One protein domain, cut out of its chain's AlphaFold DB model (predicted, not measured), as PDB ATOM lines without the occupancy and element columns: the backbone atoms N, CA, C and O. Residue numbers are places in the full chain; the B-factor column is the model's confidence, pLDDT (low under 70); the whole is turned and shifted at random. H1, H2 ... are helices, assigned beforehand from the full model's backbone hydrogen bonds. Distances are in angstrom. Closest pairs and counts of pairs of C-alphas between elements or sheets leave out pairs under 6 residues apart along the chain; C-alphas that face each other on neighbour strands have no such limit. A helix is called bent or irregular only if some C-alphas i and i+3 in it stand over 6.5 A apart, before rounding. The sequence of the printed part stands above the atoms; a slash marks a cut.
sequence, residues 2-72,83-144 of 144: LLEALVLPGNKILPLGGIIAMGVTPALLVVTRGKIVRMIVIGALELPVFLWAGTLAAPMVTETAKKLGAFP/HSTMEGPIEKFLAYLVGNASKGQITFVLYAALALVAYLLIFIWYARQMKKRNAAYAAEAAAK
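What this domain is: This is residues 2 to 72 and 83 to 144 of the 144 residues of the protein "PTS system, IIC component" of Lactobacillus nodensis DSM 19682 = JCM 14932 = NBRC 107160 (UniProt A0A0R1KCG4). H1 and H2 pack on bent H3; H4 leads from it into long H5, which folds back, residues 131 to 144 sticking out. The class is all helix: 133 residues printed, with H1 to H5 in order. The whole is loose: radius of gyration of the C-alphas 18.6 A, spans 63 by 36 by 29 A.

How they stand to each other: H1, residues 2 to 7, only just touches H3a, residues 36 to 56, with 3 pairs of C-alphas within 8 A. H2, residues 21 to 32, forms a hairpin with H3a. H4, residues 89 to 101, touches H3a, closest at C-alphas 53 and 89, 5.2 A, and forms a hairpin with H5, residues 107 to 142. Of O i to N i+4 pairs, H2 has 6 of 8 within hydrogen-bond range, H3a 15 of 17.

Where its parts are: Find C-alpha 2 at (12.529, 115.056, 86.991); H5 runs 52.7 A to C-alpha 142 at (-12.148, 117.662, 50.840). One helix by its hydrogen bonds, H3 is bent: C-alphas 56 and 59 are 6.9 A apart.

The domain as a whole: Residues 73 to 82 are cut out, a C-alpha gap of 15.8 A; pLDDT is under 70 at 11 residues.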
ATOM      1  N   LEU A   2      11.522 115.351  85.950       81.06
ATOM      2  CA  LEU A   2      12.529 115.056  86.991       81.06
ATOM      3  C   LEU A   2      11.904 114.927  88.389       81.06
ATOM      4  O   LEU A   2      12.176 113.965  89.097       81.06
ATOM      5  N   LEU A   3      11.026 115.866  88.756       82.81
ATOM      6  CA  LEU A   3      10.287 115.812  90.022       82.81
ATOM      7  C   LEU A   3       9.447 114.534  90.144       82.81
ATOM      8  O   LEU A   3       9.455 113.901  91.191       82.81
ATOM      9  N   GLU A   4       8.786 114.115  89.061       82.19
ATOM     10  CA  GLU A   4       8.041 112.850  89.032       82.19
ATOM     11  C   GLU A   4       8.954 111.672  89.361       82.19
ATOM     12  O   GLU A   4       8.609 110.875  90.218       82.19
ATOM     13  N   ALA A   5      10.152 111.597  88.777       82.75
ATOM     14  CA  ALA A   5      11.088 110.516  89.072       82.75
ATOM     15  C   ALA A   5      11.576 110.485  90.528       82.75
ATOM     16  O   ALA A   5      11.872 109.404  91.036       82.75
ATOM     17  N   LEU A   6      11.660 111.645  91.189       85.38
ATOM     18  CA  LEU A   6      12.060 111.748  92.596       85.38
ATOM     19  C   LEU A   6      10.941 111.335  93.560       85.38
ATOM     20  O   LEU A   6      11.228 110.836  94.643       85.38
ATOM     21  N   VAL A   7       9.680 111.547  93.176       88.56
ATOM     22  CA  VAL A   7       8.506 111.268  94.022       88.56
ATOM     23  C   VAL A   7       7.879 109.902  93.706       88.56
ATOM     24  O   VAL A   7       7.163 109.343  94.536       88.56
ATOM     25  N   LEU A   8       8.147 109.336  92.525       88.00
ATOM     26  CA  LEU A   8       7.556 108.078  92.072       88.00
ATOM     27  C   LEU A   8       7.986 106.904  92.975       88.00
ATOM     28  O   LEU A   8       9.175 106.567  93.025       88.00
ATOM     29  N   PRO A   9       7.046 106.223  93.659       88.19
ATOM     30  CA  PRO A   9       7.384 105.165  94.600       88.19
ATOM     31  C   PRO A   9       8.023 103.974  93.885       88.19
ATOM     32  O   PRO A   9       7.584 103.550  92.814       88.19
ATOM     33  N   GLY A  10       9.070 103.420  94.494       84.62
ATOM     34  CA  GLY A  10       9.774 102.245  93.977       84.62
ATOM     35  C   GLY A  10      10.637 102.503  92.740       84.62
ATOM     36  O   GLY A  10      11.296 101.570  92.288       84.62
ATOM     37  N   ASN A  11      10.677 103.729  92.211       86.81
ATOM     38  CA  ASN A  11      11.554 104.100  91.109       86.81
ATOM     39  C   ASN A  11      13.021 104.153  91.553       86.81
ATOM     40  O   ASN A  11      13.345 104.664  92.623       86.81
ATOM     41  N   LYS A  12      13.920 103.648  90.704       85.12
ATOM     42  CA  LYS A  12      15.376 103.699  90.926       85.12
ATOM     43  C   LYS A  12      16.128 104.336  89.756       85.12
ATOM     44  O   LYS A  12      17.347 104.213  89.671       85.12
ATOM     45  N   ILE A  13      15.409 104.977  88.835       83.56
ATOM     46  CA  ILE A  13      15.960 105.533  87.598       83.56
ATOM     47  C   ILE A  13      15.713 107.031  87.555       83.56
ATOM     48  O   ILE A  13      14.583 107.494  87.696       83.56
ATOM     49  N   LEU A  14      16.767 107.791  87.274       83.38
ATOM     50  CA  LEU A  14      16.630 109.199  86.940       83.38
ATOM     51  C   LEU A  14      16.474 109.357  85.421       83.38
ATOM     52  O   LEU A  14      17.314 108.858  84.665       83.38
ATOM     53  N   PRO A  15      15.430 110.062  84.949       72.94
ATOM     54  CA  PRO A  15      15.286 110.422  83.553       72.94
ATOM     55  C   PRO A  15      16.251 111.570  83.259       72.94
ATOM     56  O   PRO A  15      15.874 112.740  83.297       72.94
ATOM     57  N   LEU A  16      17.522 111.251  83.007       72.94
ATOM     58  CA  LEU A  16      18.462 112.244  82.492       72.94
ATOM     59  C   LEU A  16      17.886 112.767  81.166       72.94
ATOM     60  O   LEU A  16      17.628 111.992  80.243       72.94
ATOM     61  N   GLY A  17      17.588 114.071  81.148       56.84
ATOM     62  CA  GLY A  17      16.479 114.694  80.408       56.84
ATOM     63  C   GLY A  17      16.465 114.591  78.879       56.84
ATOM     64  O   GLY A  17      15.559 115.143  78.267       56.84
ATOM     65  N   GLY A  18      17.416 113.894  78.256       55.50
ATOM     66  CA  GLY A  18      17.467 113.689  76.806       55.50
ATOM     67  C   GLY A  18      17.051 112.298  76.325       55.50
ATOM     68  O   GLY A  18      16.730 112.142  75.154       55.50
ATOM     69  N   ILE A  19      17.046 111.281  77.193       62.72
ATOM     70  CA  ILE A  19      17.025 109.890  76.716       62.72
ATOM     71  C   ILE A  19      15.578 109.422  76.480       62.72
ATOM     72  O   ILE A  19      15.213 109.139  75.344       62.72
ATOM     73  N   ILE A  20      14.697 109.457  77.486       62.09
ATOM     74  CA  ILE A  20      13.312 108.922  77.386       62.09
ATOM     75  C   ILE A  20      12.480 109.604  76.292       62.09
ATOM     76  O   ILE A  20      11.693 108.962  75.600       62.09
ATOM     77  N   ALA A  21      12.681 110.906  76.096       62.56
ATOM     78  CA  ALA A  21      11.947 111.664  75.092       62.56
ATOM     79  C   ALA A  21      12.288 111.234  73.653       62.56
ATOM     80  O   ALA A  21      11.487 111.481  72.756       62.56
ATOM     81  N   MET A  22      13.429 110.587  73.402       70.25
ATOM     82  CA  MET A  22      13.904 110.329  72.041       70.25
ATOM     83  C   MET A  22      13.004 109.359  71.254       70.25
ATOM     84  O   MET A  22      12.724 109.622  70.087       70.25
ATOM     85  N   GLY A  23      12.512 108.285  71.880       72.88
ATOM     86  CA  GLY A  23      11.648 107.295  71.213       72.88
ATOM     87  C   GLY A  23      10.184 107.729  71.103       72.88
ATOM     88  O   GLY A  23       9.537 107.568  70.068       72.88
ATOM     89  N   VAL A  24       9.670 108.368  72.154       79.38
ATOM     90  CA  VAL A  24       8.245 108.707  72.286       79.38
ATOM     91  C   VAL A  24       7.884 110.016  71.571       79.38
ATOM     92  O   VAL A  24       6.783 110.155  71.033       79.38
ATOM     93  N   THR A  25       8.802 110.986  71.506       84.06
ATOM     94  CA  THR A  25       8.513 112.314  70.929       84.06
ATOM     95  C   THR A  25       8.043 112.254  69.472       84.06
ATOM     96  O   THR A  25       7.048 112.918  69.170       84.06
ATOM     97  N   PRO A  26       8.654 111.463  68.563       86.25
ATOM     98  CA  PRO A  26       8.146 111.311  67.199       86.25
ATOM     99  C   PRO A  26       6.719 110.748  67.149       86.25
ATOM    100  O   PRO A  26       5.881 111.254  66.401       86.25
ATOM    101  N   ALA A  27       6.401 109.753  67.984       86.31
ATOM    102  CA  ALA A  27       5.055 109.186  68.053       86.31
ATOM    103  C   ALA A  27       4.036 110.231  68.537       86.31
ATOM    104  O   ALA A  27       2.984 110.420  67.919       86.31
ATOM    105  N   LEU A  28       4.375 110.987  69.588       88.06
ATOM    106  CA  LEU A  28       3.537 112.074  70.093       88.06
ATOM    107  C   LEU A  28       3.373 113.195  69.071       88.06
ATOM    108  O   LEU A  28       2.271 113.730  68.938       88.06
ATOM    109  N   LEU A  29       4.423 113.531  68.320       90.06
ATOM    110  CA  LEU A  29       4.370 114.533  67.259       90.06
ATOM    111  C   LEU A  29       3.319 114.150  66.214       90.06
ATOM    112  O   LEU A  29       2.463 114.969  65.880       90.06
ATOM    113  N   VAL A  30       3.335 112.895  65.759       88.50
ATOM    114  CA  VAL A  30       2.384 112.363  64.773       88.50
ATOM    115  C   VAL A  30       0.962 112.307  65.343       88.50
ATOM    116  O   VAL A  30       0.008 112.760  64.706       88.50
ATOM    117  N   VAL A  31       0.794 111.797  66.566       87.25
ATOM    118  CA  VAL A  31      -0.531 111.602  67.184       87.25
ATOM    119  C   VAL A  31      -1.210 112.929  67.523       87.25
ATOM    120  O   VAL A  31      -2.424 113.078  67.318       87.25
ATOM    121  N   THR A  32      -0.439 113.890  68.037       90.19
ATOM    122  CA  THR A  32      -0.929 115.209  68.466       90.19
ATOM    123  C   THR A  32      -0.865 116.268  67.367       90.19
ATOM    124  O   THR A  32      -1.467 117.331  67.540       90.19
ATOM    125  N   ARG A  33      -0.197 115.971  66.240       86.50
ATOM    126  CA  ARG A  33       0.072 116.882  65.114       86.50
ATOM    127  C   ARG A  33       0.846 118.135  65.537       86.50
ATOM    128  O   ARG A  33       0.442 119.248  65.218       86.50
ATOM    129  N   GLY A  34       1.906 117.962  66.323       86.94
ATOM    130  CA  GLY A  34       2.746 119.082  66.772       86.94
ATOM    131  C   GLY A  34       2.144 119.962  67.867       86.94
ATOM    132  O   GLY A  34       2.691 121.019  68.172       86.94
ATOM    133  N   LYS A  35       1.036 119.553  68.499       90.94
ATOM    134  CA  LYS A  35       0.443 120.300  69.619       90.94
ATOM    135  C   LYS A  35       1.250 120.071  70.898       90.94
ATOM    136  O   LYS A  35       0.918 119.184  71.683       90.94
ATOM    137  N   ILE A  36       2.255 120.919  71.121       88.81
ATOM    138  CA  ILE A  36       3.243 120.818  72.212       88.81
ATOM    139  C   ILE A  36       2.597 120.563  73.580       88.81
ATOM    140  O   ILE A  36       2.990 119.631  74.273       88.81
ATOM    141  N   VAL A  37       1.562 121.321  73.961       91.50
ATOM    142  CA  VAL A  37       0.900 121.141  75.270       91.50
ATOM    143  C   VAL A  37       0.332 119.725  75.423       91.50
ATOM    144  O   VAL A  37       0.498 119.103  76.466       91.50
ATOM    145  N   ARG A  38      -0.284 119.167  74.370       89.62
ATOM    146  CA  ARG A  38      -0.794 117.785  74.402       89.62
ATOM    147  C   ARG A  38       0.343 116.776  74.494       89.62
ATOM    148  O   ARG A  38       0.194 115.780  75.189       89.62
ATOM    149  N   MET A  39       1.456 117.033  73.814       90.62
ATOM    150  CA  MET A  39       2.638 116.173  73.880       90.62
ATOM    151  C   MET A  39       3.213 116.135  75.298       90.62
ATOM    152  O   MET A  39       3.449 115.052  75.814       90.62
ATOM    153  N   ILE A  40       3.367 117.292  75.948       88.00
ATOM    154  CA  ILE A  40       3.880 117.382  77.323       88.00
ATOM    155  C   ILE A  40       2.957 116.643  78.294       88.00
ATOM    156  O   ILE A  40       3.438 115.878  79.123       88.00
ATOM    157  N   VAL A  41       1.640 116.836  78.178       90.44
ATOM    158  CA  VAL A  41       0.665 116.171  79.055       90.44
ATOM    159  C   VAL A  41       0.714 114.653  78.891       90.44
ATOM    160  O   VAL A  41       0.752 113.942  79.889       90.44
ATOM    161  N   ILE A  42       0.747 114.143  77.656       88.88
ATOM    162  CA  ILE A  42       0.827 112.693  77.425       88.88
ATOM    163  C   ILE A  42       2.169 112.149  77.926       88.88
ATOM    164  O   ILE A  42       2.179 111.174  78.669       88.88
ATOM    165  N   GLY A  43       3.279 112.827  77.616       86.00
ATOM    166  CA  GLY A  43       4.608 112.440  78.091       86.00
ATOM    167  C   GLY A  43       4.722 112.418  79.619       86.00
ATOM    168  O   GLY A  43       5.381 111.540  80.164       86.00
ATOM    169  N   ALA A  44       4.029 113.322  80.321       87.50
ATOM    170  CA  ALA A  44       3.971 113.334  81.784       87.50
ATOM    171  C   ALA A  44       3.252 112.128  82.381       87.50
ATOM    172  O   ALA A  44       3.649 111.610  83.419       87.50
ATOM    173  N   LEU A  45       2.189 111.675  81.724       88.12
ATOM    174  CA  LEU A  45       1.447 110.490  82.153       88.12
ATOM    175  C   LEU A  45       2.194 109.201  81.810       88.12
ATOM    176  O   LEU A  45       2.087 108.203  82.519       88.12
ATOM    177  N   GLU A  46       2.949 109.225  80.721       85.94
ATOM    178  CA  GLU A  46       3.674 108.078  80.199       85.94
ATOM    179  C   GLU A  46       4.989 107.831  80.952       85.94
ATOM    180  O   GLU A  46       5.333 106.681  81.233       85.94
ATOM    181  N   LEU A  47       5.690 108.890  81.368       85.88
ATOM    182  CA  LEU A  47       6.988 108.787  82.035       85.88
ATOM    183  C   LEU A  47       7.000 107.822  83.244       85.88
ATOM    184  O   LEU A  47       7.900 106.978  83.297       85.88
ATOM    185  N   PRO A  48       6.048 107.873  84.198       86.94
ATOM    186  CA  PRO A  48       6.009 106.933  85.319       86.94
ATOM    187  C   PRO A  48       6.032 105.461  84.900       86.94
ATOM    188  O   PRO A  48       6.725 104.645  85.510       86.94
ATOM    189  N   VAL A  49       5.316 105.129  83.823       87.25
ATOM    190  CA  VAL A  49       5.207 103.761  83.304       87.25
ATOM    191  C   VAL A  49       6.566 103.279  82.792       87.25
ATOM    192  O   VAL A  49       6.978 102.159  83.099       87.25
ATOM    193  N   PHE A  50       7.304 104.138  82.085       84.88
ATOM    194  CA  PHE A  50       8.660 103.843  81.611       84.88
ATOM    195  C   PHE A  50       9.656 103.671  82.760       84.88
ATOM    196  O   PHE A  50      10.457 102.735  82.757       84.88
ATOM    197  N   LEU A  51       9.594 104.542  83.770       87.12
ATOM    198  CA  LEU A  51      10.489 104.486  84.928       87.12
ATOM    199  C   LEU A  51      10.286 103.211  85.756       87.12
ATOM    200  O   LEU A  51      11.261 102.561  86.152       87.12
ATOM    201  N   TRP A  52       9.035 102.799  85.968       87.88
ATOM    202  CA  TRP A  52       8.731 101.523  86.615       87.88
ATOM    203  C   TRP A  52       9.168 100.326  85.775       87.88
ATOM    204  O   TRP A  52       9.810  99.425  86.316       87.88
ATOM    205  N   ALA A  53       8.895 100.324  84.468       86.94
ATOM    206  CA  ALA A  53       9.313  99.242  83.579       86.94
ATOM    207  C   ALA A  53      10.841  99.065  83.571       86.94
ATOM    208  O   ALA A  53      11.342  97.949  83.733       86.94
ATOM    209  N   GLY A  54      11.594 100.164  83.460       85.38
ATOM    210  CA  GLY A  54      13.051 100.137  83.554       85.38
ATOM    211  C   GLY A  54      13.526  99.627  84.917       85.38
ATOM    212  O   GLY A  54      14.445  98.811  84.990       85.38
ATOM    213  N   THR A  55      12.881 100.065  86.005       87.81
ATOM    214  CA  THR A  55      13.262  99.654  87.365       87.81
ATOM    215  C   THR A  55      13.013  98.161  87.590       87.81
ATOM    216  O   THR A  55      13.843  97.486  88.198       87.81
ATOM    217  N   LEU A  56      11.912  97.627  87.057       87.81
ATOM    218  CA  LEU A  56      11.591  96.199  87.110       87.81
ATOM    219  C   LEU A  56      12.539  95.347  86.263       87.81
ATOM    220  O   LEU A  56      12.865  94.228  86.654       87.81
ATOM    221  N   ALA A  57      12.998  95.860  85.121       85.25
ATOM    222  CA  ALA A  57      13.903  95.136  84.231       85.25
ATOM    223  C   ALA A  57      15.366  95.130  84.716       85.25
ATOM    224  O   ALA A  57      16.112  94.198  84.403       85.25
ATOM    225  N   ALA A  58      15.785  96.140  85.487       88.50
ATOM    226  CA  ALA A  58      17.182  96.331  85.880       88.50
ATOM    227  C   ALA A  58      17.836  95.111  86.574       88.50
ATOM    228  O   ALA A  58      18.965  94.767  86.207       88.50
ATOM    229  N   PRO A  59      17.179  94.392  87.512       88.38
ATOM    230  CA  PRO A  59      17.774  93.217  88.152       88.38
ATOM    231  C   PRO A  59      18.076  92.090  87.160       88.38
ATOM    232  O   PRO A  59      19.169  91.528  87.191       88.38
ATOM    233  N   MET A  60      17.146  91.806  86.243       85.94
ATOM    234  CA  MET A  60      17.294  90.735  85.252       85.94
ATOM    235  C   MET A  60      18.463  91.020  84.301       85.94
ATOM    236  O   MET A  60      19.303  90.151  84.059       85.94
ATOM    237  N   VAL A  61      18.543  92.249  83.784       86.69
ATOM    238  CA  VAL A  61      19.631  92.673  82.887       86.69
ATOM    239  C   VAL A  61      20.975  92.621  83.617       86.69
ATOM    240  O   VAL A  61      21.953  92.095  83.087       86.69
ATOM    241  N   THR A  62      21.011  93.094  84.863       88.75
ATOM    242  CA  THR A  62      22.216  93.087  85.701       88.75
ATOM    243  C   THR A  62      22.702  91.671  86.001       88.75
ATOM    244  O   THR A  62      23.895  91.392  85.892       88.75
ATOM    245  N   GLU A  63      21.800  90.762  86.375       88.31
ATOM    246  CA  GLU A  63      22.139  89.365  86.654       88.31
ATOM    247  C   GLU A  63      22.662  88.662  85.397       88.31
ATOM    248  O   GLU A  63      23.665  87.951  85.454       88.31
ATOM    249  N   THR A  64      22.036  88.918  84.247       87.31
ATOM    250  CA  THR A  64      22.467  88.365  82.958       87.31
ATOM    251  C   THR A  64      23.870  88.852  82.591       87.31
ATOM    252  O   THR A  64      24.734  88.043  82.259       87.31
ATOM    253  N   ALA A  65      24.145  90.152  82.737       87.75
ATOM    254  CA  ALA A  65      25.473  90.709  82.489       87.75
ATOM    255  C   ALA A  65      26.545  90.115  83.419       87.75
ATOM    256  O   ALA A  65      27.657  89.837  82.975       87.75
ATOM    257  N   LYS A  66      26.213  89.870  84.695       88.38
ATOM    258  CA  LYS A  66      27.119  89.207  85.647       88.38
ATOM    259  C   LYS A  66      27.418  87.763  85.238       88.38
ATOM    260  O   LYS A  66      28.582  87.378  85.239       88.38
ATOM    261  N   LYS A  67      26.399  86.991  84.839       88.81
ATOM    262  CA  LYS A  67      26.564  85.600  84.372       88.81
ATOM    263  C   LYS A  67      27.432  85.493  83.118       88.81
ATOM    264  O   LYS A  67      28.183  84.538  82.984       88.81
ATOM    265  N   LEU A  68      27.350  86.482  82.231       90.88
ATOM    266  CA  LEU A  68      28.141  86.544  80.999       90.88
ATOM    267  C   LEU A  68      29.536  87.164  81.193       90.88
ATOM    268  O   LEU A  68      30.274  87.309  80.226       90.88
ATOM    269  N   GLY A  69      29.894  87.586  82.412       87.06
ATOM    270  CA  GLY A  69      31.154  88.294  82.670       87.06
ATOM    271  C   GLY A  69      31.233  89.695  82.045       87.06
ATOM    272  O   GLY A  69      32.299  90.303  82.049       87.06
ATOM    273  N   ALA A  70      30.116  90.224  81.537       86.19
ATOM    274  CA  ALA A  70      30.006  91.540  80.906       86.19
ATOM    275  C   ALA A  70      29.733  92.674  81.914       86.19
ATOM    276  O   ALA A  70      29.636  93.841  81.536       86.19
ATOM    277  N   PHE A  71      29.569  92.350  83.201       85.88
ATOM    278  CA  PHE A  71      29.363  93.359  84.234       85.88
ATOM    279  C   PHE A  71      30.679  94.109  84.529       85.88
ATOM    280  O   PHE A  71      31.682  93.454  84.829       85.88
ATOM    281  N   PRO A  72      30.704  95.456  84.477       82.50
ATOM    282  CA  PRO A  72      31.939  96.216  84.650       82.50
ATOM    283  C   PRO A  72      32.599  95.970  86.012       82.50
ATOM    284  O   PRO A  72      31.943  95.986  87.058       82.50
ATOM    285  N   HIS A  83      17.866 100.759  81.878       73.69
ATOM    286  CA  HIS A  83      17.610 101.418  80.606       73.69
ATOM    287  C   HIS A  83      16.350 102.278  80.723       73.69
ATOM    288  O   HIS A  83      15.250 101.759  80.901       73.69
ATOM    289  N   SER A  84      16.525 103.599  80.660       66.06
ATOM    290  CA  SER A  84      15.438 104.577  80.774       66.06
ATOM    291  C   SER A  84      14.640 104.729  79.469       66.06
ATOM    292  O   SER A  84      13.442 104.977  79.528       66.06
ATOM    293  N   THR A  85      15.261 104.493  78.307       66.81
ATOM    294  CA  THR A  85      14.640 104.399  76.962       66.81
ATOM    295  C   THR A  85      14.152 103.004  76.611       66.81
ATOM    296  O   THR A  85      14.240 102.564  75.466       66.81
ATOM    297  N   MET A  86      13.694 102.238  77.594       69.69
ATOM    298  CA  MET A  86      13.196 100.910  77.277       69.69
ATOM    299  C   MET A  86      11.883 101.022  76.498       69.69
ATOM    300  O   MET A  86      10.839 101.301  77.082       69.69
ATOM    301  N   GLU A  87      11.951 100.785  75.189       70.75
ATOM    302  CA  GLU A  87      10.775 100.680  74.331       70.75
ATOM    303  C   GLU A  87       9.872  99.531  74.797       70.75
ATOM    304  O   GLU A  87      10.344  98.493  75.282       70.75
ATOM    305  N   GLY A  88       8.565  99.730  74.642       75.56
ATOM    306  CA  GLY A  88       7.553  98.761  75.054       75.56
ATOM    307  C   GLY A  88       7.515  98.520  76.570       75.56
ATOM    308  O   GLY A  88       7.786  97.404  77.029       75.56
ATOM    309  N   PRO A  89       7.207  99.540  77.396       79.69
ATOM    310  CA  PRO A  89       7.171  99.375  78.846       79.69
ATOM    311  C   PRO A  89       6.091  98.375  79.285       79.69
ATOM    312  O   PRO A  89       6.309  97.607  80.220       79.69
ATOM    313  N   ILE A  90       4.957  98.325  78.577       82.81
ATOM    314  CA  ILE A  90       3.847  97.399  78.845       82.81
ATOM    315  C   ILE A  90       4.300  95.952  78.627       82.81
ATOM    316  O   ILE A  90       4.031  95.073  79.444       82.81
ATOM    317  N   GLU A  91       5.064  95.710  77.570       81.69
ATOM    318  CA  GLU A  91       5.644  94.420  77.229       81.69
ATOM    319  C   GLU A  91       6.632  93.958  78.306       81.69
ATOM    320  O   GLU A  91       6.727  92.761  78.574       81.69
ATOM    321  N   LYS A  92       7.326  94.880  78.991       82.94
ATOM    322  CA  LYS A  92       8.177  94.539  80.145       82.94
ATOM    323  C   LYS A  92       7.370  94.151  81.375       82.94
ATOM    324  O   LYS A  92       7.752  93.196  82.050       82.94
ATOM    325  N   PHE A  93       6.249  94.820  81.648       83.81
ATOM    326  CA  PHE A  93       5.334  94.377  82.702       83.81
ATOM    327  C   PHE A  93       4.778  92.984  82.392       83.81
ATOM    328  O   PHE A  93       4.813  92.112  83.255       83.81
ATOM    329  N   LEU A  94       4.352  92.731  81.150       82.94
ATOM    330  CA  LEU A  94       3.901  91.405  80.720       82.94
ATOM    331  C   LEU A  94       5.009  90.354  80.860       82.94
ATOM    332  O   LEU A  94       4.771  89.295  81.436       82.94
ATOM    333  N   ALA A  95       6.230  90.653  80.414       81.00
ATOM    334  CA  ALA A  95       7.376  89.760  80.565       81.00
ATOM    335  C   ALA A  95       7.702  89.472  82.040       81.00
ATOM    336  O   ALA A  95       8.037  88.341  82.384       81.00
ATOM    337  N   TYR A  96       7.563  90.463  82.924       82.94
ATOM    338  CA  TYR A  96       7.721  90.280  84.366       82.94
ATOM    339  C   TYR A  96       6.644  89.352  84.951       82.94
ATOM    340  O   TYR A  96       6.964  88.451  85.728       82.94
ATOM    341  N   LEU A  97       5.377  89.531  84.562       80.88
ATOM    342  CA  LEU A  97       4.279  88.663  85.002       80.88
ATOM    343  C   LEU A  97       4.499  87.220  84.523       80.88
ATOM    344  O   LEU A  97       4.444  86.287  85.323       80.88
ATOM    345  N   VAL A  98       4.839  87.035  83.245       79.19
ATOM    346  CA  VAL A  98       5.130  85.714  82.661       79.19
ATOM    347  C   VAL A  98       6.365  85.076  83.307       79.19
ATOM    348  O   VAL A  98       6.346  83.897  83.648       79.19
ATOM    349  N   GLY A  99       7.428  85.845  83.553       76.94
ATOM    350  CA  GLY A  99       8.647  85.347  84.190       76.94
ATOM    351  C   GLY A  99       8.426  84.837  85.620       76.94
ATOM    352  O   GLY A  99       9.056  83.859  86.022       76.94
ATOM    353  N   ASN A 100       7.518  85.455  86.382       76.50
ATOM    354  CA  ASN A 100       7.137  84.966  87.713       76.50
ATOM    355  C   ASN A 100       6.152  83.793  87.656       76.50
ATOM    356  O   ASN A 100       6.240  82.889  88.489       76.50
ATOM    357  N   ALA A 101       5.281  83.740  86.646       72.31
ATOM    358  CA  ALA A 101       4.440  82.573  86.396       72.31
ATOM    359  C   ALA A 101       5.274  81.300  86.164       72.31
ATOM    360  O   ALA A 101       4.979  80.259  86.751       72.31
ATOM    361  N   SER A 102       6.376  81.399  85.411       67.81
ATOM    362  CA  SER A 102       7.315  80.287  85.182       67.81
ATOM    363  C   SER A 102       8.025  79.786  86.449       67.81
ATOM    364  O   SER A 102       8.621  78.714  86.425       67.81
ATOM    365  N   LYS A 103       7.954  80.522  87.569       73.12
ATOM    366  CA  LYS A 103       8.476  80.107  88.886       73.12
ATOM    367  C   LYS A 103       7.425  79.397  89.759       73.12
ATOM    368  O   LYS A 103       7.662  79.201  90.947       73.12
ATOM    369  N   GLY A 104       6.271  79.031  89.195       68.19
ATOM    370  CA  GLY A 104       5.211  78.275  89.878       68.19
ATOM    371  C   GLY A 104       4.087  79.127  90.478       68.19
ATOM    372  O   GLY A 104       3.184  78.590  91.115       68.19
ATOM    373  N   GLN A 105       4.093  80.446  90.268       73.62
ATOM    374  CA  GLN A 105       3.049  81.339  90.780       73.62
ATOM    375  C   GLN A 105       1.921  81.501  89.748       73.62
ATOM    376  O   GLN A 105       1.844  82.504  89.040       73.62
ATOM    377  N   ILE A 106       1.033  80.504  89.662       74.38
ATOM    378  CA  ILE A 106      -0.040  80.402  88.648       74.38
ATOM    379  C   ILE A 106      -0.950  81.648  88.608       74.38
ATOM    380  O   ILE A 106      -1.417  82.037  87.539       74.38
ATOM    381  N   THR A 107      -1.133  82.351  89.729       76.88
ATOM    382  CA  THR A 107      -1.884  83.620  89.800       76.88
ATOM    383  C   THR A 107      -1.354  84.687  88.829       76.88
ATOM    384  O   THR A 107      -2.129  85.465  88.277       76.88
ATOM    385  N   PHE A 108      -0.049  84.694  88.541       78.94
ATOM    386  CA  PHE A 108       0.553  85.628  87.585       78.94
ATOM    387  C   PHE A 108       0.200  85.316  86.127       78.94
ATOM    388  O   PHE A 108       0.208  86.231  85.305       78.94
ATOM    389  N   VAL A 109      -0.179  84.074  85.804       78.88
ATOM    390  CA  VAL A 109      -0.700  83.711  84.472       78.88
ATOM    391  C   VAL A 109      -2.035  84.407  84.228       78.88
ATOM    392  O   VAL A 109      -2.241  84.990  83.166       78.88
ATOM    393  N   LEU A 110      -2.922  84.397  85.229       82.06
ATOM    394  CA  LEU A 110      -4.214  85.079  85.147       82.06
ATOM    395  C   LEU A 110      -4.029  86.591  84.989       82.06
ATOM    396  O   LEU A 110      -4.663  87.194  84.127       82.06
ATOM    397  N   TYR A 111      -3.116  87.200  85.752       84.75
ATOM    398  CA  TYR A 111      -2.806  88.625  85.602       84.75
ATOM    399  C   TYR A 111      -2.182  88.962  84.247       84.75
ATOM    400  O   TYR A 111      -2.560  89.968  83.652       84.75
ATOM    401  N   ALA A 112      -1.281  88.127  83.723       83.00
ATOM    402  CA  ALA A 112      -0.709  88.321  82.393       83.00
ATOM    403  C   ALA A 112      -1.784  88.225  81.298       83.00
ATOM    404  O   ALA A 112      -1.833  89.078  80.413       83.00
ATOM    405  N   ALA A 113      -2.676  87.234  81.384       85.25
ATOM    406  CA  ALA A 113      -3.778  87.067  80.443       85.25
ATOM    407  C   ALA A 113      -4.753  88.252  80.492       85.25
ATOM    408  O   ALA A 113      -5.101  88.805  79.450       85.25
ATOM    409  N   LEU A 114      -5.143  88.697  81.691       87.94
ATOM    410  CA  LEU A 114      -6.003  89.869  81.870       87.94
ATOM    411  C   LEU A 114      -5.348  91.147  81.340       87.94
ATOM    412  O   LEU A 114      -5.995  91.905  80.619       87.94
ATOM    413  N   ALA A 115      -4.070  91.372  81.649       86.50
ATOM    414  CA  ALA A 115      -3.321  92.520  81.150       86.50
ATOM    415  C   ALA A 115      -3.224  92.509  79.617       86.50
ATOM    416  O   ALA A 115      -3.406  93.549  78.988       86.50
ATOM    417  N   LEU A 116      -3.012  91.337  79.007       87.69
ATOM    418  CA  LEU A 116      -2.975  91.183  77.554       87.69
ATOM    419  C   LEU A 116      -4.337  91.482  76.914       87.69
ATOM    420  O   LEU A 116      -4.408  92.233  75.943       87.69
ATOM    421  N   VAL A 117      -5.424  90.941  77.469       91.62
ATOM    422  CA  VAL A 117      -6.786  91.212  76.983       91.62
ATOM    423  C   VAL A 117      -7.109  92.701  77.101       91.62
ATOM    424  O   VAL A 117      -7.563  93.304  76.131       91.62
ATOM    425  N   ALA A 118      -6.825  93.320  78.249       91.00
ATOM    426  CA  ALA A 118      -7.036  94.749  78.455       91.00
ATOM    427  C   ALA A 118      -6.231  95.593  77.455       91.00
ATOM    428  O   ALA A 118      -6.784  96.497  76.826       91.00
ATOM    429  N   TYR A 119      -4.953  95.262  77.251       87.38
ATOM    430  CA  TYR A 119      -4.089  95.929  76.280       87.38
ATOM    431  C   TYR A 119      -4.657  95.850  74.856       87.38
ATOM    432  O   TYR A 119      -4.789  96.875  74.185       87.38
ATOM    433  N   LEU A 120      -5.079  94.661  74.414       91.81
ATOM    434  CA  LEU A 120      -5.671  94.462  73.089       91.81
ATOM    435  C   LEU A 120      -6.991  95.223  72.924       91.81
ATOM    436  O   LEU A 120      -7.218  95.841  71.884       91.81
ATOM    437  N   LEU A 121      -7.857  95.223  73.941       93.88
ATOM    438  CA  LEU A 121      -9.124  95.955  73.902       93.88
ATOM    439  C   LEU A 121      -8.901  97.468  73.795       93.88
ATOM    440  O   LEU A 121      -9.535  98.120  72.959       93.88
ATOM    441  N   ILE A 122      -7.973  98.017  74.585       92.06
ATOM    442  CA  ILE A 122      -7.592  99.434  74.525       92.06
ATOM    443  C   ILE A 122      -7.006  99.763  73.150       92.06
ATOM    444  O   ILE A 122      -7.386 100.769  72.550       92.06
ATOM    445  N   PHE A 123      -6.141  98.900  72.610       90.25
ATOM    446  CA  PHE A 123      -5.557  99.079  71.284       90.25
ATOM    447  C   PHE A 123      -6.624  99.099  70.181       90.25
ATOM    448  O   PHE A 123      -6.648 100.014  69.356       90.25
ATOM    449  N   ILE A 124      -7.552  98.136  70.183       93.88
ATOM    450  CA  ILE A 124      -8.650  98.066  69.206       93.88
ATOM    451  C   ILE A 124      -9.533  99.312  69.305       93.88
ATOM    452  O   ILE A 124      -9.897  99.901  68.283       93.88
ATOM    453  N   TRP A 125      -9.876  99.732  70.525       95.81
ATOM    454  CA  TRP A 125     -10.651 100.946  70.750       95.81
ATOM    455  C   TRP A 125      -9.923 102.181  70.209       95.81
ATOM    456  O   TRP A 125     -10.499 102.937  69.422       95.81
ATOM    457  N   TYR A 126      -8.647 102.348  70.554       90.31
ATOM    458  CA  TYR A 126      -7.830 103.470  70.105       90.31
ATOM    459  C   TYR A 126      -7.708 103.504  68.577       90.31
ATOM    460  O   TYR A 126      -7.947 104.540  67.955       90.31
ATOM    461  N   ALA A 127      -7.449 102.359  67.941       91.25
ATOM    462  CA  ALA A 127      -7.385 102.243  66.487       91.25
ATOM    463  C   ALA A 127      -8.704 102.661  65.813       91.25
ATOM    464  O   ALA A 127      -8.691 103.370  64.803       91.25
ATOM    465  N   ARG A 128      -9.858 102.276  66.378       93.81
ATOM    466  CA  ARG A 128     -11.179 102.704  65.882       93.81
ATOM    467  C   ARG A 128     -11.374 104.216  66.018       93.81
ATOM    468  O   ARG A 128     -11.820 104.850  65.061       93.81
ATOM    469  N   GLN A 129     -11.002 104.802  67.158       92.50
ATOM    470  CA  GLN A 129     -11.085 106.254  67.369       92.50
ATOM    471  C   GLN A 129     -10.195 107.025  66.391       92.50
ATOM    472  O   GLN A 129     -10.627 108.015  65.802       92.50
ATOM    473  N   MET A 130      -8.978 106.538  66.147       88.44
ATOM    474  CA  MET A 130      -8.043 107.163  65.212       88.44
ATOM    475  C   MET A 130      -8.546 107.099  63.768       88.44
ATOM    476  O   MET A 130      -8.461 108.098  63.058       88.44
ATOM    477  N   LYS A 131      -9.147 105.978  63.345       91.38
ATOM    478  CA  LYS A 131      -9.789 105.862  62.024       91.38
ATOM    479  C   LYS A 131     -10.949 106.846  61.864       91.38
ATOM    480  O   LYS A 131     -10.985 107.571  60.874       91.38
ATOM    481  N   LYS A 132     -11.846 106.931  62.855       92.00
ATOM    482  CA  LYS A 132     -12.967 107.890  62.852       92.00
ATOM    483  C   LYS A 132     -12.469 109.335  62.759       92.00
ATOM    484  O   LYS A 132     -12.962 110.114  61.950       92.00
ATOM    485  N   ARG A 133     -11.454 109.672  63.557       88.56
ATOM    486  CA  ARG A 133     -10.816 110.990  63.560       88.56
ATOM    487  C   ARG A 133     -10.182 111.319  62.205       88.56
ATOM    488  O   ARG A 133     -10.356 112.420  61.701       88.56
ATOM    489  N   ASN A 134      -9.455 110.376  61.611       88.56
ATOM    490  CA  ASN A 134      -8.809 110.579  60.315       88.56
ATOM    491  C   ASN A 134      -9.832 110.749  59.183       88.56
ATOM    492  O   ASN A 134      -9.616 111.590  58.319       88.56
ATOM    493  N   ALA A 135     -10.952 110.018  59.221       91.50
ATOM    494  CA  ALA A 135     -12.042 110.188  58.263       91.50
ATOM    495  C   ALA A 135     -12.676 111.587  58.349       91.50
ATOM    496  O   ALA A 135     -12.878 112.222  57.320       91.50
ATOM    497  N   ALA A 136     -12.917 112.099  59.564       90.44
ATOM    498  CA  ALA A 136     -13.423 113.461  59.758       90.44
ATOM    499  C   ALA A 136     -12.474 114.513  59.162       90.44
ATOM    500  O   ALA A 136     -12.908 115.399  58.436       90.44
ATOM    501  N   TYR A 137     -11.167 114.364  59.385       86.56
ATOM    502  CA  TYR A 137     -10.179 115.270  58.798       86.56
ATOM    503  C   TYR A 137     -10.079 115.172  57.275       86.56
ATOM    504  O   TYR A 137      -9.863 116.187  56.622       86.56
ATOM    505  N   ALA A 138     -10.220 113.974  56.703       89.50
ATOM    506  CA  ALA A 138     -10.253 113.812  55.253       89.50
ATOM    507  C   ALA A 138     -11.485 114.504  54.645       89.50
ATOM    508  O   ALA A 138     -11.365 115.154  53.613       89.50
ATOM    509  N   ALA A 139     -12.639 114.423  55.316       90.62
ATOM    510  CA  ALA A 139     -13.851 115.128  54.908       90.62
ATOM    511  C   ALA A 139     -13.700 116.658  55.011       90.62
ATOM    512  O   ALA A 139     -14.053 117.359  54.070       90.62
ATOM    513  N   GLU A 140     -13.125 117.177  56.103       88.81
ATOM    514  CA  GLU A 140     -12.823 118.612  56.254       88.81
ATOM    515  C   GLU A 140     -11.850 119.120  55.179       88.81
ATOM    516  O   GLU A 140     -12.025 120.220  54.666       88.81
ATOM    517  N   ALA A 141     -10.833 118.326  54.832       87.88
ATOM    518  CA  ALA A 141      -9.874 118.678  53.789       87.88
ATOM    519  C   ALA A 141     -10.488 118.644  52.382       87.88
ATOM    520  O   ALA A 141     -10.104 119.453  51.552       87.88
ATOM    521  N   ALA A 142     -11.431 117.734  52.116       85.00
ATOM    522  CA  ALA A 142     -12.148 117.662  50.840       85.00
ATOM    523  C   ALA A 142     -13.226 118.750  50.685       85.00
ATOM    524  O   ALA A 142     -13.638 119.051  49.569       85.00
ATOM    525  N   ALA A 143     -13.701 119.318  51.797       80.06
ATOM    526  CA  ALA A 143     -14.681 120.402  51.819       80.06
ATOM    527  C   ALA A 143     -14.057 121.803  51.663       80.06
ATOM    528  O   ALA A 143     -14.792 122.791  51.652       80.06
ATOM    529  N   LYS A 144     -12.725 121.892  51.599       64.44
ATOM    530  CA  LYS A 144     -11.954 123.134  51.532       64.44
ATOM    531  C   LYS A 144     -11.262 123.265  50.182       64.44
ATOM    532  O   LYS A 144     -11.193 124.413  49.698       64.44
TER     533      LYS A 144